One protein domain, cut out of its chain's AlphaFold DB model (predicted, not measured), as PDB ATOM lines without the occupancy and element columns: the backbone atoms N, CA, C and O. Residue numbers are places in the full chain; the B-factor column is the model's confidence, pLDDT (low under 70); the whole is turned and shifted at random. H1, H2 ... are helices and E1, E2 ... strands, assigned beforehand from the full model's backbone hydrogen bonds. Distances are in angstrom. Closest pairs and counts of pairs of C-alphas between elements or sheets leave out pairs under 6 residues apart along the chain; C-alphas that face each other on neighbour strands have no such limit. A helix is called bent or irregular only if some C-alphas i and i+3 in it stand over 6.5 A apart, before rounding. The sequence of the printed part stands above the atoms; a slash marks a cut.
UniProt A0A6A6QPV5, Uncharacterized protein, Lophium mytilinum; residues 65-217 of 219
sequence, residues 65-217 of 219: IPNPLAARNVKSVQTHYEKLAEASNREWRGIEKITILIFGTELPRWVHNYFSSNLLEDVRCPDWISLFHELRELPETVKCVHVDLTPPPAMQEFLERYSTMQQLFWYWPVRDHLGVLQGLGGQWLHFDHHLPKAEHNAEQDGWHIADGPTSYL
ATOM      1  N   ILE A  65      39.711  41.719  34.474       93.81
ATOM      2  CA  ILE A  65      39.875  40.305  34.790       93.81
ATOM      3  C   ILE A  65      41.139  40.157  35.652       93.81
ATOM      4  O   ILE A  65      42.242  40.332  35.133       93.81
ATOM      5  N   PRO A  66      41.023  39.815  36.949       87.56
ATOM      6  CA  PRO A  66      42.160  39.819  37.873       87.56
ATOM      7  C   PRO A  66      43.082  38.603  37.721       87.56
ATOM      8  O   PRO A  66      44.176  38.575  38.275       87.56
ATOM      9  N   ASN A  67      42.616  37.559  37.033       86.44
ATOM     10  CA  ASN A  67      43.369  36.340  36.782       86.44
ATOM     11  C   ASN A  67      43.436  36.111  35.267       86.44
ATOM     12  O   ASN A  67      42.393  35.845  34.672       86.44
ATOM     13  N   PRO A  68      44.623  36.134  34.643       87.62
ATOM     14  CA  PRO A  68      44.771  35.905  33.207       87.62
ATOM     15  C   PRO A  68      44.094  34.618  32.704       87.62
ATOM     16  O   PRO A  68      43.470  34.621  31.646       87.62
ATOM     17  N   LEU A  69      44.104  33.543  33.502       87.25
ATOM     18  CA  LEU A  69      43.452  32.272  33.153       87.25
ATOM     19  C   LEU A  69      41.919  32.364  33.126       87.25
ATOM     20  O   LEU A  69      41.255  31.539  32.506       87.25
ATOM     21  N   ALA A  70      41.331  33.363  33.787       91.69
ATOM     22  CA  ALA A  70      39.893  33.601  33.743       91.69
ATOM     23  C   ALA A  70      39.427  34.157  32.384       91.69
ATOM     24  O   ALA A  70      38.233  34.087  32.094       91.69
ATOM     25  N   ALA A  71      40.336  34.639  31.521       93.06
ATOM     26  CA  ALA A  71      39.997  35.128  30.180       93.06
ATOM     27  C   ALA A  71      39.269  34.071  29.328       93.06
ATOM     28  O   ALA A  71      38.369  34.408  28.559       93.06
ATOM     29  N   ARG A  72      39.542  32.780  29.558       93.31
ATOM     30  CA  ARG A  72      38.835  31.655  28.923       93.31
ATOM     31  C   ARG A  72      37.318  31.684  29.117       93.31
ATOM     32  O   ARG A  72      36.555  31.215  28.275       93.31
ATOM     33  N   ASN A  73      36.856  32.267  30.225       96.00
ATOM     34  CA  ASN A  73      35.436  32.347  30.554       96.00
ATOM     35  C   ASN A  73      34.718  33.492  29.829       96.00
ATOM     36  O   ASN A  73      33.488  33.535  29.866       96.00
ATOM     37  N   VAL A  74      35.429  34.373  29.113       96.25
ATOM     38  CA  VAL A  74      34.805  35.417  28.276       96.25
ATOM     39  C   VAL A  74      33.907  34.788  27.204       96.25
ATOM     40  O   VAL A  74      32.822  35.301  26.930       96.25
ATOM     41  N   LYS A  75      34.269  33.612  26.676       95.88
ATOM     42  CA  LYS A  75      33.422  32.836  25.751       95.88
ATOM     43  C   LYS A  75      32.109  32.374  26.386       95.88
ATOM     44  O   LYS A  75      31.055  32.418  25.747       95.88
ATOM     45  N   SER A  76      32.152  31.986  27.658       96.69
ATOM     46  CA  SER A  76      30.959  31.628  28.434       96.69
ATOM     47  C   SER A  76      30.063  32.842  28.686       96.69
ATOM     48  O   SER A  76      28.843  32.724  28.569       96.69
ATOM     49  N   VAL A  77      30.655  34.012  28.968       97.19
ATOM     50  CA  VAL A  77      29.921  35.285  29.091       97.19
ATOM     51  C   VAL A  77      29.217  35.617  27.773       97.19
ATOM     52  O   VAL A  77      28.012  35.870  27.773       97.19
ATOM     53  N   GLN A  78      29.942  35.549  26.653       96.81
ATOM     54  CA  GLN A  78      29.398  35.795  25.316       96.81
ATOM     55  C   GLN A  78      28.212  34.862  25.021       96.81
ATOM     56  O   GLN A  78      27.107  35.328  24.757       96.81
ATOM     57  N   THR A  79      28.400  33.552  25.192       97.50
ATOM     58  CA  THR A  79      27.344  32.551  24.954       97.50
ATOM     59  C   THR A  79      26.097  32.805  25.811       97.50
ATOM     60  O   THR A  79      24.968  32.586  25.368       97.50
ATOM     61  N   HIS A  80      26.273  33.232  27.066       97.81
ATOM     62  CA  HIS A  80      25.153  33.516  27.961       97.81
ATOM     63  C   HIS A  80      24.330  34.718  27.490       97.81
ATOM     64  O   HIS A  80      23.104  34.627  27.407       97.81
ATOM     65  N   TYR A  81      24.991  35.830  27.167       98.00
ATOM     66  CA  TYR A  81      24.296  37.056  26.785       98.00
ATOM     67  C   TYR A  81      23.762  37.028  25.353       98.00
ATOM     68  O   TYR A  81      22.743  37.661  25.102       98.00
ATOM     69  N   GLU A  82      24.345  36.238  24.449       97.81
ATOM     70  CA  GLU A  82      23.732  35.934  23.147       97.81
ATOM     71  C   GLU A  82      22.378  35.240  23.321       97.81
ATOM     72  O   GLU A  82      21.376  35.693  22.769       97.81
ATOM     73  N   LYS A  83      22.315  34.205  24.169       98.19
ATOM     74  CA  LYS A  83      21.053  33.515  24.486       98.19
ATOM     75  C   LYS A  83      20.040  34.443  25.150       98.19
ATOM     76  O   LYS A  83      18.846  34.345  24.884       98.19
ATOM     77  N   LEU A  84      20.499  35.339  26.025       97.75
ATOM     78  CA  LEU A  84      19.626  36.314  26.677       97.75
ATOM     79  C   LEU A  84      19.095  37.362  25.687       97.75
ATOM     80  O   LEU A  84      17.928  37.753  25.760       97.75
ATOM     81  N   ALA A  85      19.933  37.805  24.752       97.75
ATOM     82  CA  ALA A  85      19.553  38.727  23.688       97.75
ATOM     83  C   ALA A  85      18.498  38.092  22.773       97.75
ATOM     84  O   ALA A  85      17.435  38.678  22.564       97.75
ATOM     85  N   GLU A  86      18.725  36.843  22.356       97.81
ATOM     86  CA  GLU A  86      17.762  36.050  21.587       97.81
ATOM     87  C   GLU A  86      16.430  35.900  22.338       97.81
ATOM     88  O   GLU A  86      15.372  36.246  21.809       97.81
ATOM     89  N   ALA A  87      16.471  35.483  23.608       97.50
ATOM     90  CA  ALA A  87      15.274  35.301  24.431       97.50
ATOM     91  C   ALA A  87      14.489  36.604  24.676       97.50
ATOM     92  O   ALA A  87      13.281  36.562  24.909       97.50
ATOM     93  N   SER A  88      15.160  37.758  24.625       96.75
ATOM     94  CA  SER A  88      14.538  39.078  24.781       96.75
ATOM     95  C   SER A  88      14.183  39.755  23.453       96.75
ATOM     96  O   SER A  88      13.679  40.879  23.472       96.75
ATOM     97  N   ASN A  89      14.399  39.084  22.314       97.06
ATOM     98  CA  ASN A  89      14.222  39.635  20.967       97.06
ATOM     99  C   ASN A  89      14.985  40.959  20.769       97.06
ATOM    100  O   ASN A  89      14.468  41.935  20.216       97.06
ATOM    101  N   ARG A  90      16.214  41.008  21.287       96.94
ATOM    102  CA  ARG A  90      17.127  42.146  21.186       96.94
ATOM    103  C   ARG A  90      18.409  41.708  20.499       96.94
ATOM    104  O   ARG A  90      18.837  40.568  20.613       96.94
ATOM    105  N   GLU A  91      19.051  42.650  19.825       96.31
ATOM    106  CA  GLU A  91      20.403  42.453  19.320       96.31
ATOM    107  C   GLU A  91      21.418  42.805  20.414       96.31
ATOM    108  O   GLU A  91      21.269  43.811  21.120       96.31
ATOM    109  N   TRP A  92      22.466  41.994  20.540       97.12
ATOM    110  CA  TRP A  92      23.606  42.278  21.401       97.12
ATOM    111  C   TRP A  92      24.894  42.209  20.588       97.12
ATOM    112  O   TRP A  92      25.166  41.216  19.925       97.12
ATOM    113  N   ARG A  93      25.696  43.279  20.646       95.94
ATOM    114  CA  ARG A  93      26.922  43.420  19.841       95.94
ATOM    115  C   ARG A  93      28.116  42.622  20.376       95.94
ATOM    116  O   ARG A  93      29.167  42.619  19.743       95.94
ATOM    117  N   GLY A  94      27.962  41.964  21.523       95.56
ATOM    118  CA  GLY A  94      29.044  41.265  22.204       95.56
ATOM    119  C   GLY A  94      29.958  42.183  23.015       95.56
ATOM    120  O   GLY A  94      29.689  43.375  23.200       95.56
ATOM    121  N   ILE A  95      31.040  41.595  23.519       95.31
ATOM    122  CA  ILE A  95      32.085  42.282  24.287       95.31
ATOM    123  C   ILE A  95      33.170  42.748  23.325       95.31
ATOM    124  O   ILE A  95      33.796  41.920  22.681       95.31
ATOM    125  N   GLU A  96      33.429  44.054  23.254       94.81
ATOM    126  CA  GLU A  96      34.431  44.598  22.324       94.81
ATOM    127  C   GLU A  96      35.812  44.777  22.958       94.81
ATOM    128  O   GLU A  96      36.830  44.653  22.270       94.81
ATOM    129  N   LYS A  97      35.849  45.079  24.259       94.62
ATOM    130  CA  LYS A  97      37.074  45.352  25.002       94.62
ATOM    131  C   LYS A  97      37.095  44.553  26.296       94.62
ATOM    132  O   LYS A  97      36.116  44.549  27.039       94.62
ATOM    133  N   ILE A  98      38.235  43.938  26.582       95.62
ATOM    134  CA  ILE A  98      38.519  43.351  27.890       95.62
ATOM    135  C   ILE A  98      39.797  43.955  28.457       95.62
ATOM    136  O   ILE A  98      40.700  44.323  27.706       95.62
ATOM    137  N   THR A  99      39.869  44.036  29.781       94.88
ATOM    138  CA  THR A  99      41.097  44.366  30.502       94.88
ATOM    139  C   THR A  99      41.517  43.151  31.310       94.88
ATOM    140  O   THR A  99      40.696  42.598  32.035       94.88
ATOM    141  N   ILE A 100      42.774  42.738  31.202       91.75
ATOM    142  CA  ILE A 100      43.370  41.658  31.986       91.75
ATOM    143  C   ILE A 100      44.430  42.278  32.879       91.75
ATOM    144  O   ILE A 100      45.365  42.905  32.385       91.75
ATOM    145  N   LEU A 101      44.288  42.088  34.186       88.44
ATOM    146  CA  LEU A 101      45.287  42.507  35.155       88.44
ATOM    147  C   LEU A 101      46.327  41.398  35.278       88.44
ATOM    148  O   LEU A 101      45.999  40.257  35.614       88.44
ATOM    149  N   ILE A 102      47.587  41.727  35.011       82.69
ATOM    150  CA  ILE A 102      48.687  40.792  35.263       82.69
ATOM    151  C   ILE A 102      49.046  40.766  36.745       82.69
ATOM    152  O   ILE A 102      49.411  39.720  37.286       82.69
ATOM    153  N   PHE A 103      48.898  41.906  37.414       77.00
ATOM    154  CA  PHE A 103      49.080  42.002  38.848       77.00
ATOM    155  C   PHE A 103      47.728  41.938  39.550       77.00
ATOM    156  O   PHE A 103      46.859  42.785  39.351       77.00
ATOM    157  N   GLY A 104      47.561  40.926  40.401       70.75
ATOM    158  CA  GLY A 104      46.453  40.893  41.346       70.75
ATOM    159  C   GLY A 104      46.566  42.020  42.375       70.75
ATOM    160  O   GLY A 104      47.621  42.626  42.556       70.75
ATOM    161  N   THR A 105      45.478  42.278  43.098       67.12
ATOM    162  CA  THR A 105      45.449  43.250  44.205       67.12
ATOM    163  C   THR A 105      46.261  42.803  45.423       67.12
ATOM    164  O   THR A 105      46.597  43.621  46.276       67.12
ATOM    165  N   GLU A 106      46.584  41.513  45.508       65.62
ATOM    166  CA  GLU A 106      47.381  40.921  46.576       65.62
ATOM    167  C   GLU A 106      48.789  40.592  46.078       65.62
ATOM    168  O   GLU A 106      48.983  40.191  44.927       65.62
ATOM    169  N   LEU A 107      49.782  40.712  46.969       62.09
ATOM    170  CA  LEU A 107      51.102  40.157  46.700       62.09
ATOM    171  C   LEU A 107      50.946  38.649  46.464       62.09
ATOM    172  O   LEU A 107      50.358  37.957  47.302       62.09
ATOM    173  N   PRO A 108      51.463  38.114  45.350       61.16
ATOM    174  CA  PRO A 108      51.436  36.686  45.120       61.16
ATOM    175  C   PRO A 108      52.060  35.951  46.304       61.16
ATOM    176  O   PRO A 108      53.090  36.367  46.831       61.16
ATOM    177  N   ARG A 109      51.472  34.819  46.706       58.81
ATOM    178  CA  ARG A 109      51.971  34.039  47.854       58.81
ATOM    179  C   ARG A 109      53.443  33.648  47.715       58.81
ATOM    180  O   ARG A 109      54.125  33.508  48.724       58.81
ATOM    181  N   TRP A 110      53.939  33.528  46.482       52.81
ATOM    182  CA  TRP A 110      55.349  33.277  46.216       52.81
ATOM    183  C   TRP A 110      56.267  34.385  46.739       52.81
ATOM    184  O   TRP A 110      57.367  34.064  47.164       52.81
ATOM    185  N   VAL A 111      55.823  35.648  46.826       57.62
ATOM    186  CA  VAL A 111      56.620  36.766  47.380       57.62
ATOM    187  C   VAL A 111      57.032  36.475  48.824       57.62
ATOM    188  O   VAL A 111      58.136  36.814  49.242       57.62
ATOM    189  N   HIS A 112      56.185  35.777  49.583       56.50
ATOM    190  CA  HIS A 112      56.511  35.353  50.944       56.50
ATOM    191  C   HIS A 112      57.509  34.184  50.984       56.50
ATOM    192  O   HIS A 112      58.261  34.060  51.950       56.50
ATOM    193  N   ASN A 113      57.565  33.368  49.928       51.50
ATOM    194  CA  ASN A 113      58.460  32.214  49.808       51.50
ATOM    195  C   ASN A 113      59.842  32.562  49.230       51.50
ATOM    196  O   ASN A 113      60.724  31.704  49.250       51.50
ATOM    197  N   TYR A 114      60.075  33.804  48.780       52.06
ATOM    198  CA  TYR A 114      61.365  34.272  48.232       52.06
ATOM    199  C   TYR A 114      62.561  34.122  49.178       52.06
ATOM    200  O   TYR A 114      63.707  34.173  48.739       52.06
ATOM    201  N   PHE A 115      62.318  33.926  50.475       53.91
ATOM    202  CA  PHE A 115      63.373  33.640  51.448       53.91
ATOM    203  C   PHE A 115      63.791  32.159  51.479       53.91
ATOM    204  O   PHE A 115      64.691  31.798  52.235       53.91
ATOM    205  N   SER A 116      63.169  31.305  50.662       51.12
ATOM    206  CA  SER A 116      63.574  29.916  50.439       51.12
ATOM    207  C   SER A 116      64.259  29.787  49.072       51.12
ATOM    208  O   SER A 116      63.876  30.415  48.094       51.12
ATOM    209  N   SER A 117      65.347  29.028  49.018       48.56
ATOM    210  CA  SER A 117      66.474  29.157  48.081       48.56
ATOM    211  C   SER A 117      66.246  28.828  46.588       48.56
ATOM    212  O   SER A 117      67.234  28.715  45.865       48.56
ATOM    213  N   ASN A 118      65.011  28.732  46.082       50.00
ATOM    214  CA  ASN A 118      64.721  28.397  44.673       50.00
ATOM    215  C   ASN A 118      64.049  29.561  43.917       50.00
ATOM    216  O   ASN A 118      62.953  29.451  43.370       50.00
ATOM    217  N   LEU A 119      64.767  30.686  43.860       49.62
ATOM    218  CA  LEU A 119      64.376  31.984  43.288       49.62
ATOM    219  C   LEU A 119      63.942  31.998  41.810       49.62
ATOM    220  O   LEU A 119      63.463  33.031  41.365       49.62
ATOM    221  N   LEU A 120      64.128  30.927  41.036       45.72
ATOM    222  CA  LEU A 120      63.802  30.890  39.599       45.72
ATOM    223  C   LEU A 120      62.578  30.026  39.266       45.72
ATOM    224  O   LEU A 120      61.974  30.228  38.220       45.72
ATOM    225  N   GLU A 121      62.187  29.096  40.142       43.84
ATOM    226  CA  GLU A 121      61.056  28.186  39.884       43.84
ATOM    227  C   GLU A 121      59.724  28.726  40.434       43.84
ATOM    228  O   GLU A 121      58.665  28.449  39.873       43.84
ATOM    229  N   ASP A 122      59.772  29.526  41.506       40.09
ATOM    230  CA  ASP A 122      58.577  30.014  42.216       40.09
ATOM    231  C   ASP A 122      58.142  31.428  41.825       40.09
ATOM    232  O   ASP A 122      57.013  31.837  42.115       40.09
ATOM    233  N   VAL A 123      58.984  32.160  41.091       46.06
ATOM    234  CA  VAL A 123      58.525  33.293  40.282       46.06
ATOM    235  C   VAL A 123      57.791  32.666  39.122       46.06
ATOM    236  O   VAL A 123      58.297  32.556  38.008       46.06
ATOM    237  N   ARG A 124      56.569  32.214  39.387       49.12
ATOM    238  CA  ARG A 124      55.600  32.056  38.324       49.12
ATOM    239  C   ARG A 124      55.366  33.463  37.803       49.12
ATOM    240  O   ARG A 124      54.453  34.168  38.229       49.12
ATOM    241  N   CYS A 125      56.254  33.856  36.889       53.47
ATOM    242  CA  CYS A 125      55.912  34.630  35.724       53.47
ATOM    243  C   CYS A 125      54.477  34.222  35.369       53.47
ATOM    244  O   CYS A 125      54.198  33.011  35.403       53.47
ATOM    245  N   PRO A 126      53.559  35.178  35.126       60.94
ATOM    246  CA  PRO A 126      52.257  34.843  34.564       60.94
ATOM    247  C   PRO A 126      52.519  33.778  33.515       60.94
ATOM    248  O   PRO A 126      53.469  33.935  32.753       60.94
ATOM    249  N   ASP A 127      51.832  32.640  33.577       71.12
ATOM    250  CA  ASP A 127      52.062  31.595  32.591       71.12
ATOM    251  C   ASP A 127      51.620  32.175  31.247       71.12
ATOM    252  O   ASP A 127      50.449  32.113  30.886       71.12
ATOM    253  N   TRP A 128      52.545  32.868  30.580       73.69
ATOM    254  CA  TRP A 128      52.283  33.675  29.402       73.69
ATOM    255  C   TRP A 128      51.856  32.760  28.278       73.69
ATOM    256  O   TRP A 128      50.984  33.121  27.503       73.69
ATOM    257  N   ILE A 129      52.404  31.546  28.251       78.31
ATOM    258  CA  ILE A 129      51.983  30.489  27.342       78.31
ATOM    259  C   ILE A 129      50.502  30.185  27.567       78.31
ATOM    260  O   ILE A 129      49.730  30.250  26.609       78.31
ATOM    261  N   SER A 130      50.092  29.922  28.811       81.62
ATOM    262  CA  SER A 130      48.676  29.704  29.120       81.62
ATOM    263  C   SER A 130      47.827  30.937  28.814       81.62
ATOM    264  O   SER A 130      46.799  30.798  28.166       81.62
ATOM    265  N   LEU A 131      48.259  32.147  29.177       83.19
ATOM    266  CA  LEU A 131      47.535  33.377  28.846       83.19
ATOM    267  C   LEU A 131      47.333  33.515  27.335       83.19
ATOM    268  O   LEU A 131      46.205  33.690  26.894       83.19
ATOM    269  N   PHE A 132      48.390  33.404  26.532       83.88
ATOM    270  CA  PHE A 132      48.282  33.495  25.076       83.88
ATOM    271  C   PHE A 132      47.401  32.394  24.494       83.88
ATOM    272  O   PHE A 132      46.688  32.644  23.523       83.88
ATOM    273  N   HIS A 133      47.421  31.198  25.084       86.38
ATOM    274  CA  HIS A 133      46.487  30.142  24.722       86.38
ATOM    275  C   HIS A 133      45.037  30.563  25.000       86.38
ATOM    276  O   HIS A 133      44.197  30.435  24.115       86.38
ATOM    277  N   GLU A 134      44.744  31.132  26.171       88.19
ATOM    278  CA  GLU A 134      43.393  31.616  26.485       88.19
ATOM    279  C   GLU A 134      42.972  32.806  25.609       88.19
ATOM    280  O   GLU A 134      41.807  32.907  25.226       88.19
ATOM    281  N   LEU A 135      43.906  33.688  25.234       89.06
ATOM    282  CA  LEU A 135      43.627  34.814  24.336       89.06
ATOM    283  C   LEU A 135      43.212  34.358  22.932       89.06
ATOM    284  O   LEU A 135      42.368  34.999  22.310       89.06
ATOM    285  N   ARG A 136      43.752  33.232  22.447       87.81
ATOM    286  CA  ARG A 136      43.359  32.646  21.152       87.81
ATOM    287  C   ARG A 136      41.923  32.128  21.136       87.81
ATOM    288  O   ARG A 136      41.329  32.041  20.069       87.81
ATOM    289  N   GLU A 137      41.372  31.799  22.301       90.38
ATOM    290  CA  GLU A 137      40.012  31.267  22.453       90.38
ATOM    291  C   GLU A 137      38.965  32.357  22.736       90.38
ATOM    292  O   GLU A 137      37.791  32.050  22.991       90.38
ATOM    293  N   LEU A 138      39.362  33.636  22.699       93.75
ATOM    294  CA  LEU A 138      38.436  34.747  22.876       93.75
ATOM    295  C   LEU A 138      37.399  34.802  21.742       93.75
ATOM    296  O   LEU A 138      37.711  34.494  20.592       93.75
ATOM    297  N   PRO A 139      36.161  35.233  22.038       94.94
ATOM    298  CA  PRO A 139      35.165  35.493  21.005       94.94
ATOM    299  C   PRO A 139      35.646  36.514  19.970       94.94
ATOM    300  O   PRO A 139      36.287  37.502  20.323       94.94
ATOM    301  N   GLU A 140      35.235  36.340  18.713       93.69
ATOM    302  CA  GLU A 140      35.551  37.265  17.607       93.69
ATOM    303  C   GLU A 140      35.030  38.694  17.836       93.69
ATOM    304  O   GLU A 140      35.515  39.651  17.235       93.69
ATOM    305  N   THR A 141      34.040  38.859  18.717       94.75
ATOM    306  CA  THR A 141      33.523  40.169  19.125       94.75
ATOM    307  C   THR A 141      34.556  40.990  19.896       94.75
ATOM    308  O   THR A 141      34.495  42.222  19.838       94.75
ATOM    309  N   VAL A 142      35.531  40.342  20.551       94.88
ATOM    310  CA  VAL A 142      36.602  41.001  21.306       94.88
ATOM    311  C   VAL A 142      37.648  41.545  20.337       94.88
ATOM    312  O   VAL A 142      38.459  40.814  19.774       94.88
ATOM    313  N   LYS A 143      37.641  42.867  20.162       91.62
ATOM    314  CA  LYS A 143      38.531  43.592  19.240       91.62
ATOM    315  C   LYS A 143      39.801  44.087  19.926       91.62
ATOM    316  O   LYS A 143      40.825  44.275  19.272       91.62
ATOM    317  N   CYS A 144      39.718  44.351  21.229       91.88
ATOM    318  CA  CYS A 144      40.797  44.943  22.008       91.88
ATOM    319  C   CYS A 144      40.990  44.190  23.325       91.88
ATOM    320  O   CYS A 144      40.081  44.116  24.157       91.88
ATOM    321  N   VAL A 145      42.200  43.672  23.517       92.06
ATOM    322  CA  VAL A 145      42.653  43.094  24.778       92.06
ATOM    323  C   VAL A 145      43.640  44.073  25.391       92.06
ATOM    324  O   VAL A 145      44.753  44.271  24.901       92.06
ATOM    325  N   HIS A 146      43.214  44.713  26.468       92.12
ATOM    326  CA  HIS A 146      44.070  45.570  27.258       92.12
ATOM    327  C   HIS A 146      44.739  44.739  28.354       92.12
ATOM    328  O   HIS A 146      44.056  44.127  29.171       92.12
ATOM    329  N   VAL A 147      46.065  44.692  28.364       87.56
ATOM    330  CA  VAL A 147      46.842  43.988  29.384       87.56
ATOM    331  C   VAL A 147      47.446  45.040  30.304       87.56
ATOM    332  O   VAL A 147      48.365  45.765  29.919       87.56
ATOM    333  N   ASP A 148      46.890  45.139  31.509       86.56
ATOM    334  CA  ASP A 148      47.342  46.078  32.527       86.56
ATOM    335  C   ASP A 148      48.531  45.475  33.282       86.56
ATOM    336  O   ASP A 148      48.423  44.462  33.989       86.56
ATOM    337  N   LEU A 149      49.682  46.114  33.084       82.44
ATOM    338  CA  LEU A 149      50.952  45.775  33.709       82.44
ATOM    339  C   LEU A 149      51.300  46.740  34.842       82.44
ATOM    340  O   LEU A 149      52.457  46.809  35.248       82.44
ATOM    341  N   THR A 150      50.334  47.491  35.362       83.44
ATOM    342  CA  THR A 150      50.558  48.388  36.492       83.44
ATOM    343  C   THR A 150      50.702  47.563  37.773       83.44
ATOM    344  O   THR A 150      49.735  46.932  38.209       83.44
ATOM    345  N   PRO A 151      51.887  47.529  38.410       80.44
ATOM    346  CA  PRO A 151      52.031  46.841  39.683       80.44
ATOM    347  C   PRO A 151      51.271  47.616  40.774       80.44
ATOM    348  O   PRO A 151      51.369  48.845  40.831       80.44
ATOM    349  N   PRO A 152      50.546  46.947  41.689       81.06
ATOM    350  CA  PRO A 152      49.996  47.620  42.860       81.06
ATOM    351  C   PRO A 152      51.136  48.173  43.735       81.06
ATOM    352  O   PRO A 152      52.237  47.617  43.711       81.06
ATOM    353  N   PRO A 153      50.893  49.193  44.580       83.19
ATOM    354  CA  PRO A 153      51.947  49.846  45.366       83.19
ATOM    355  C   PRO A 153      52.834  48.884  46.172       83.19
ATOM    356  O   PRO A 153      54.049  49.038  46.204       83.19
ATOM    357  N   ALA A 154      52.242  47.837  46.759       77.62
ATOM    358  CA  ALA A 154      52.989  46.816  47.494       77.62
ATOM    359  C   ALA A 154      53.943  46.005  46.594       77.62
ATOM    360  O   ALA A 154      55.048  45.659  47.006       77.62
ATOM    361  N   MET A 155      53.527  45.705  45.358       77.50
ATOM    362  CA  MET A 155      54.380  45.046  44.369       77.50
ATOM    363  C   MET A 155      55.448  46.006  43.848       77.50
ATOM    364  O   MET A 155      56.578  45.588  43.623       77.50
ATOM    365  N   GLN A 156      55.119  47.286  43.685       81.88
ATOM    366  CA  GLN A 156      56.089  48.289  43.266       81.88
ATOM    367  C   GLN A 156      57.241  48.408  44.277       81.88
ATOM    368  O   GLN A 156      58.397  48.283  43.880       81.88
ATOM    369  N   GLU A 157      56.939  48.533  45.573       81.38
ATOM    370  CA  GLU A 157      57.957  48.562  46.636       81.38
ATOM    371  C   GLU A 157      58.822  47.290  46.627       81.38
ATOM    372  O   GLU A 157      60.048  47.344  46.762       81.38
ATOM    373  N   PHE A 158      58.195  46.128  46.415       77.69
ATOM    374  CA  PHE A 158      58.909  44.862  46.285       77.69
ATOM    375  C   PHE A 158      59.858  44.859  45.078       77.69
ATOM    376  O   PHE A 158      61.041  44.554  45.219       77.69
ATOM    377  N   LEU A 159      59.368  45.226  43.895       77.31
ATOM    378  CA  LEU A 159      60.162  45.261  42.668       77.31
ATOM    379  C   LEU A 159      61.331  46.250  42.774       77.31
ATOM    380  O   LEU A 159      62.429  45.939  42.318       77.31
ATOM    381  N   GLU A 160      61.122  47.411  43.396       81.94
ATOM    382  CA  GLU A 160      62.177  48.404  43.651       81.94
ATOM    383  C   GLU A 160      63.257  47.866  44.598       81.94
ATOM    384  O   GLU A 160      64.447  48.123  44.404       81.94
ATOM    385  N   ARG A 161      62.866  47.058  45.591       80.31
ATOM    386  CA  ARG A 161      63.801  46.414  46.520       80.31
ATOM    387  C   ARG A 161      64.626  45.298  45.871       80.31
ATOM    388  O   ARG A 161      65.740  45.034  46.324       80.31
ATOM    389  N   TYR A 162      64.098  44.655  44.831       75.19
ATOM    390  CA  TYR A 162      64.714  43.506  44.165       75.19
ATOM    391  C   TYR A 162      64.862  43.744  42.652       75.19
ATOM    392  O   TYR A 162      64.205  43.099  41.837       75.19
ATOM    393  N   SER A 163      65.770  44.643  42.262       70.31
ATOM    394  CA  SER A 163      65.991  45.076  40.868       70.31
ATOM    395  C   SER A 163      66.258  43.944  39.859       70.31
ATOM    396  O   SER A 163      65.827  44.029  38.711       70.31
ATOM    397  N   THR A 164      66.884  42.837  40.269       68.50
ATOM    398  CA  THR A 164      67.058  41.646  39.410       68.50
ATOM    399  C   THR A 164      65.716  41.027  38.996       68.50
ATOM    400  O   THR A 164      65.583  40.493  37.896       68.50
ATOM    401  N   MET A 165      64.693  41.140  39.846       65.62
ATOM    402  CA  MET A 165      63.347  40.634  39.565       65.62
ATOM    403  C   MET A 165      62.617  41.500  38.553       65.62
ATOM    404  O   MET A 165      61.860  40.964  37.752       65.62
ATOM    405  N   GLN A 166      62.883  42.810  38.529       66.56
ATOM    406  CA  GLN A 166      62.378  43.674  37.463       66.56
ATOM    407  C   GLN A 166      62.900  43.201  36.104       66.56
ATOM    408  O   GLN A 166      62.127  43.074  35.161       66.56
ATOM    409  N   GLN A 167      64.192  42.872  36.005       66.44
ATOM    410  CA  GLN A 167      64.760  42.390  34.745       66.44
ATOM    411  C   GLN A 167      64.128  41.063  34.302       66.44
ATOM    412  O   GLN A 167      63.683  40.943  33.165       66.44
ATOM    413  N   LEU A 168      64.015  40.084  35.202       64.94
ATOM    414  CA  LEU A 168      63.409  38.790  34.868       64.94
ATOM    415  C   LEU A 168      61.923  38.915  34.505       64.94
ATOM    416  O   LEU A 168      61.467  38.273  33.562       64.94
ATOM    417  N   PHE A 169      61.178  39.755  35.222       64.81
ATOM    418  CA  PHE A 169      59.741  39.900  35.017       64.81
ATOM    419  C   PHE A 169      59.407  40.631  33.712       64.81
ATOM    420  O   PHE A 169      58.496  40.217  32.997       64.81
ATOM    421  N   TRP A 170      60.142  41.698  33.381       66.25
ATOM    422  CA  TRP A 170      59.835  42.532  32.216       66.25
ATOM    423  C   TRP A 170      60.443  42.015  30.910       66.25
ATOM    424  O   TRP A 170      59.819  42.149  29.861       66.25
ATOM    425  N   TYR A 171      61.634  41.410  30.948       62.09
ATOM    426  CA  TYR A 171      62.353  41.060  29.717       62.09
ATOM    427  C   TYR A 171      62.058  39.649  29.205       62.09
ATOM    428  O   TYR A 171      62.110  39.417  27.996       62.09
ATOM    429  N   TRP A 172      61.732  38.701  30.088       61.50
ATOM    430  CA  TRP A 172      61.495  37.312  29.683       61.50
ATOM    431  C   TRP A 172      60.261  37.144  28.776       61.50
ATOM    432  O   TRP A 172      60.382  36.527  27.714       61.50
ATOM    433  N   PRO A 173      59.085  37.711  29.109       59.16
ATOM    434  CA  PRO A 173      57.857  37.418  28.369       59.16
ATOM    435  C   PRO A 173      57.873  37.942  26.937       59.16
ATOM    436  O   PRO A 173      57.355  37.301  26.025       59.16
ATOM    437  N   VAL A 174      58.481  39.115  26.742       57.44
ATOM    438  CA  VAL A 174      58.529  39.792  25.445       57.44
ATOM    439  C   VAL A 174      59.498  39.076  24.508       57.44
ATOM    440  O   VAL A 174      59.198  38.911  23.331       57.44
ATOM    441  N   ARG A 175      60.637  38.590  25.010       59.78
ATOM    442  CA  ARG A 175      61.670  37.980  24.163       59.78
ATOM    443  C   ARG A 175      61.265  36.611  23.608       59.78
ATOM    444  O   ARG A 175      61.473  36.360  22.423       59.78
ATOM    445  N   ASP A 176      60.673  35.750  24.433       59.28
ATOM    446  CA  ASP A 176      60.460  34.338  24.073       59.28
ATOM    447  C   ASP A 176      59.106  34.060  23.400       59.28
ATOM    448  O   ASP A 176      58.915  33.001  22.796       59.28
ATOM    449  N   HIS A 177      58.151  34.992  23.472       61.53
ATOM    450  CA  HIS A 177      56.769  34.730  23.048       61.53
ATOM    451  C   HIS A 177      56.249  35.613  21.909       61.53
ATOM    452  O   HIS A 177      55.103  35.447  21.486       61.53
ATOM    453  N   LEU A 178      57.093  36.460  21.308       57.66
ATOM    454  CA  LEU A 178      56.743  37.232  20.103       57.66
ATOM    455  C   LEU A 178      56.237  36.355  18.941       57.66
ATOM    456  O   LEU A 178      55.333  36.759  18.214       57.66
ATOM    457  N   GLY A 179      56.747  35.127  18.798       60.34
ATOM    458  CA  GLY A 179      56.251  34.181  17.787       60.34
ATOM    459  C   GLY A 179      54.828  33.670  18.052       60.34
ATOM    460  O   GLY A 179      54.111  33.321  17.119       60.34
ATOM    461  N   VAL A 180      54.384  33.647  19.314       59.97
ATOM    462  CA  VAL A 180      53.019  33.237  19.693       59.97
ATOM    463  C   VAL A 180      52.013  34.347  19.375       59.97
ATOM    464  O   VAL A 180      50.885  34.048  18.968       59.97
ATOM    465  N   LEU A 181      52.454  35.601  19.510       57.78
ATOM    466  CA  LEU A 181      51.676  36.816  19.283       57.78
ATOM    467  C   LEU A 181      51.293  37.039  17.808       57.78
ATOM    468  O   LEU A 181      50.205  37.539  17.540       57.78
ATOM    469  N   GLN A 182      52.116  36.585  16.855       57.91
ATOM    470  CA  GLN A 182      51.816  36.641  15.410       57.91
ATOM    471  C   GLN A 182      50.597  35.790  14.991       57.91
ATOM    472  O   GLN A 182      50.117  35.894  13.870       57.91
ATOM    473  N   GLY A 183      50.076  34.931  15.877       60.12
ATOM    474  CA  GLY A 183      48.907  34.089  15.602       60.12
ATOM    475  C   GLY A 183      47.548  34.697  15.972       60.12
ATOM    476  O   GLY A 183      46.542  34.016  15.794       60.12
ATOM    477  N   LEU A 184      47.492  35.918  16.520       56.62
ATOM    478  CA  LEU A 184      46.272  36.495  17.119       56.62
ATOM    479  C   LEU A 184      45.343  37.250  16.142       56.62
ATOM    480  O   LEU A 184      44.399  37.904  16.577       56.62
ATOM    481  N   GLY A 185      45.559  37.137  14.828       55.47
ATOM    482  CA  GLY A 185      44.514  37.376  13.819       55.47
ATOM    483  C   GLY A 185      43.798  38.734  13.875       55.47
ATOM    484  O   GLY A 185      42.573  38.778  13.796       55.47
ATOM    485  N   GLY A 186      44.535  39.845  13.994       56.66
ATOM    486  CA  GLY A 186      43.975  41.204  13.925       56.66
ATOM    487  C   GLY A 186      43.407  41.770  15.234       56.66
ATOM    488  O   GLY A 186      42.794  42.841  15.210       56.66
ATOM    489  N   GLN A 187      43.603  41.094  16.371       62.16
ATOM    490  CA  GLN A 187      43.290  41.644  17.696       62.16
ATOM    491  C   GLN A 187      44.352  42.649  18.163       62.16
ATOM    492  O   GLN A 187      45.557  42.431  18.023       62.16
ATOM    493  N   TRP A 188      43.900  43.742  18.780       59.53
ATOM    494  CA  TRP A 188      44.789  44.759  19.343       59.53
ATOM    495  C   TRP A 188      45.184  44.377  20.768       59.53
ATOM    496  O   TRP A 188      44.326  44.335  21.652       59.53
ATOM    497  N   LEU A 189      46.477  44.137  20.994       65.12
ATOM    498  CA  LEU A 189      47.046  43.957  22.329       65.12
ATOM    499  C   LEU A 189      47.665  45.267  22.805       65.12
ATOM    500  O   LEU A 189      48.707  45.711  22.321       65.12
ATOM    501  N   HIS A 190      47.003  45.900  23.768       67.88
ATOM    502  CA  HIS A 190      47.490  47.139  24.358       67.88
ATOM    503  C   HIS A 190      48.136  46.860  25.706       67.88
ATOM    504  O   HIS A 190      47.434  46.487  26.646       67.88
ATOM    505  N   PHE A 191      49.438  47.102  25.812       66.44
ATOM    506  CA  PHE A 191      50.176  46.993  27.061       66.44
ATOM    507  C   PHE A 191      50.355  48.394  27.653       66.44
ATOM    508  O   PHE A 191      51.005  49.242  27.040       66.44
ATOM    509  N   ASP A 192      49.770  48.654  28.824       61.62
ATOM    510  CA  ASP A 192      50.084  49.877  29.572       61.62
ATOM    511  C   ASP A 192      51.287  49.626  30.479       61.62
ATOM    512  O   ASP A 192      51.249  48.791  31.379       61.62
ATOM    513  N   HIS A 193      52.366  50.367  30.229       57.06
ATOM    514  CA  HIS A 193      53.558  50.373  31.064       57.06
ATOM    515  C   HIS A 193      53.800  51.774  31.618       57.06
ATOM    516  O   HIS A 193      54.182  52.691  30.894       57.06
ATOM    517  N   HIS A 194      53.674  51.914  32.934       52.88
ATOM    518  CA  HIS A 194      54.294  53.002  33.683       52.88
ATOM    519  C   HIS A 194      55.580  52.477  34.321       52.88
ATOM    520  O   HIS A 194      55.634  52.201  35.517       52.88
ATOM    521  N   LEU A 195      56.613  52.260  33.502       49.62
ATOM    522  CA  LEU A 195      57.914  51.833  34.009       49.62
ATOM    523  C   LEU A 195      58.672  53.041  34.587       49.62
ATOM    524  O   LEU A 195      58.758  54.080  33.924       49.62
ATOM    525  N   PRO A 196      59.267  52.938  35.790       43.62
ATOM    526  CA  PRO A 196      60.305  53.875  36.194       43.62
ATOM    527  C   PRO A 196      61.485  53.747  35.222       43.62
ATOM    528  O   PRO A 196      61.818  52.641  34.796       43.62
ATOM    529  N   LYS A 197      62.101  54.878  34.848       48.06
ATOM    530  CA  LYS A 197      63.241  54.937  33.919       48.06
ATOM    531  C   LYS A 197      64.354  53.990  34.379       48.06
ATOM    532  O   LYS A 197      65.140  54.337  35.255       48.06
ATOM    533  N   ALA A 198      64.436  52.805  33.788       43.88
ATOM    534  CA  ALA A 198      65.615  51.971  33.913       43.88
ATOM    535  C   ALA A 198      66.629  52.491  32.889       43.88
ATOM    536  O   ALA A 198      66.469  52.267  31.694       43.88
ATOM    537  N   GLU A 199      67.664  53.198  33.346       42.72
ATOM    538  CA  GLU A 199      68.802  53.658  32.527       42.72
ATOM    539  C   GLU A 199      69.707  52.484  32.084       42.72
ATOM    540  O   GLU A 199      70.933  52.549  32.164       42.72
ATOM    541  N   HIS A 200      69.120  51.357  31.668       45.12
ATOM    542  CA  HIS A 200      69.869  50.189  31.224       45.12
ATOM    543  C   HIS A 200      69.953  50.152  29.697       45.12
ATOM    544  O   HIS A 200      68.952  50.318  29.005       45.12
ATOM    545  N   ASN A 201      71.173  49.948  29.192       42.94
ATOM    546  CA  ASN A 201      71.578  50.004  27.786       42.94
ATOM    547  C   ASN A 201      70.840  48.982  26.896       42.94
ATOM    548  O   ASN A 201      71.405  47.958  26.518       42.94
ATOM    549  N   ALA A 202      69.599  49.275  26.505       43.03
ATOM    550  CA  ALA A 202      68.855  48.519  25.492       43.03
ATOM    551  C   ALA A 202      69.463  48.646  24.072       43.03
ATOM    552  O   ALA A 202      69.133  47.865  23.179       43.03
ATOM    553  N   GLU A 203      70.401  49.582  23.864       39.53
ATOM    554  CA  GLU A 203      71.099  49.781  22.584       39.53
ATOM    555  C   GLU A 203      71.974  48.591  22.155       39.53
ATOM    556  O   GLU A 203      72.237  48.447  20.963       39.53
ATOM    557  N   GLN A 204      72.407  47.708  23.068       41.84
ATOM    558  CA  GLN A 204      73.260  46.570  22.687       41.84
ATOM    559  C   GLN A 204      72.517  45.448  21.947       41.84
ATOM    560  O   GLN A 204      73.154  44.709  21.199       41.84
ATOM    561  N   ASP A 205      71.189  45.373  22.076       39.72
ATOM    562  CA  ASP A 205      70.367  44.325  21.455       39.72
ATOM    563  C   ASP A 205      69.471  44.850  20.311       39.72
ATOM    564  O   ASP A 205      68.679  44.096  19.747       39.72
ATOM    565  N   GLY A 206      69.602  46.129  19.931       31.92
ATOM    566  CA  GLY A 206      68.875  46.717  18.797       31.92
ATOM    567  C   GLY A 206      67.402  47.056  19.062       31.92
ATOM    568  O   GLY A 206      66.634  47.197  18.110       31.92
ATOM    569  N   TRP A 207      66.994  47.207  20.326       34.91
ATOM    570  CA  TRP A 207      65.612  47.534  20.694       34.91
ATOM    571  C   TRP A 207      65.463  49.015  21.054       34.91
ATOM    572  O   TRP A 207      66.099  49.506  21.984       34.91
ATOM    573  N   HIS A 208      64.565  49.719  20.362       33.09
ATOM    574  CA  HIS A 208      64.081  51.032  20.791       33.09
ATOM    575  C   HIS A 208      62.767  50.857  21.555       33.09
ATOM    576  O   HIS A 208      61.715  50.651  20.953       33.09
ATOM    577  N   ILE A 209      62.827  50.947  22.884       41.22
ATOM    578  CA  ILE A 209      61.637  51.126  23.721       41.22
ATOM    579  C   ILE A 209      61.314  52.621  23.678       41.22
ATOM    580  O   ILE A 209      62.121  53.441  24.113       41.22
ATOM    581  N   ALA A 210      60.184  52.990  23.077       32.88
ATOM    582  CA  ALA A 210      59.750  54.381  23.031       32.88
ATOM    583  C   ALA A 210      59.228  54.831  24.407       32.88
ATOM    584  O   ALA A 210      58.554  54.069  25.098       32.88
ATOM    585  N   ASP A 211      59.502  56.082  24.780       35.91
ATOM    586  CA  ASP A 211      58.917  56.714  25.965       35.91
ATOM    587  C   ASP A 211      57.388  56.845  25.795       35.91
ATOM    588  O   ASP A 211      56.912  57.611  24.954       35.91
ATOM    589  N   GLY A 212      56.611  56.111  26.599       43.12
ATOM    590  CA  GLY A 212      55.144  56.193  26.645       43.12
ATOM    591  C   GLY A 212      54.449  54.828  26.755       43.12
ATOM    592  O   GLY A 212      55.115  53.793  26.693       43.12
ATOM    593  N   PRO A 213      53.108  54.798  26.917       44.41
ATOM    594  CA  PRO A 213      52.343  53.560  26.794       44.41
ATOM    595  C   PRO A 213      52.656  52.934  25.433       44.41
ATOM    596  O   PRO A 213      52.397  53.522  24.382       44.41
ATOM    597  N   THR A 214      53.308  51.773  25.451       49.22
ATOM    598  CA  THR A 214      53.747  51.110  24.225       49.22
ATOM    599  C   THR A 214      52.621  50.205  23.749       49.22
ATOM    600  O   THR A 214      52.459  49.078  24.212       49.22
ATOM    601  N   SER A 215      51.809  50.701  22.820       42.91
ATOM    602  CA  SER A 215      50.835  49.862  22.125       42.91
ATOM    603  C   SER A 215      51.570  49.001  21.094       42.91
ATOM    604  O   SER A 215      52.195  49.533  20.176       42.91
ATOM    605  N   TYR A 216      51.487  47.676  21.216       47.34
ATOM    606  CA  TYR A 216      52.043  46.771  20.213       47.34
ATOM    607  C   TYR A 216      50.944  46.385  19.224       47.34
ATOM    608  O   TYR A 216      49.935  45.778  19.577       47.34
ATOM    609  N   LEU A 217      51.142  46.758  17.964       38.97
ATOM    610  CA  LEU A 217      50.300  46.326  16.855       38.97
ATOM    611  C   LEU A 217      50.810  44.969  16.381       38.97
ATOM    612  O   LEU A 217      51.915  44.875  15.847       38.97
TER     613      LEU A 217
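What this domain is: This is residues 65 to 217 of the 219 residues of an uncharacterized protein of Lophium mytilinum (UniProt A0A6A6QPV5). A long arm, H1 with residues 88 to 96 folding back from its end, reaches away from a loose body: a small parallel sheet, order E1 E2 E3, with H3 and H5 to one side and H2, H4 and H6 towards the end far from the arm. Residues 201 to 210, which include H6, stick out. The 153 printed residues have six named helices and three strands, H1 E1 H2 H3 E2 H4 H5 E3 H6, mostly helix. The whole is only just loose, close to compact, with a radius of gyration of the C-alphas of 18.0 A, and spans 57 by 36 by 25 A.

Where its parts are: H1, residues 68 to 87, begins at C-alpha 68 (44.771, 35.905, 33.207) and measures 30.8 A. E1 is 97 to 101, H2 109 to 113, H3 128 to 136, E2 144 to 148 and H4 153 to 161. H5, 163 to 181, measures 27.2 A and is irregular: C-alphas 176 and 179 are 7.6 A apart. E3 is 188 to 192; H6, 202 to 205, ends at C-alpha 205 (70.367, 44.325, 21.455).

How they stand to each other: H1 only grazes the sheet, with residues 68 to 74. E1 and E2 are parallel, N 100 to O 146 being 2.8 A; E2 and E3 are parallel, N 147 to O 190 being 2.8 A. E1, H2 H3, E2 and E2, H4 H5, E3 are strand-helix-strand units, parallel neighbours with helices between, each crossover right-handed. H1 touches H3 with residues 68 to 72 alone, closest C-alphas Arg 72 and Glu 134 at 5.2 A. H3 touches H5, closest C-alphas Trp 128 and Pro 173 at 6.8 A. H4 and H5 only just touch, only at the corner, with closest C-alphas Leu 159 and Gln 166 at 5.9 A. H2 and H6 touch no helix. O i to N i+4 pairs are within hydrogen-bond range throughout H3 and H4, in 11 of 16 in H1, 8 of 15 in H5 and 0 of 1 in H2, where 2 of 2 i+3 pairs are; H6 is too short for one.

The domain as a whole: The C-alphas farthest apart, Asn 89 and Ser 117, are 59.8 A apart. The printed part has no cut; H2 to H3 is a long link. In this model pLDDT is under 70 at residues 105 to 126 and 164 to 217.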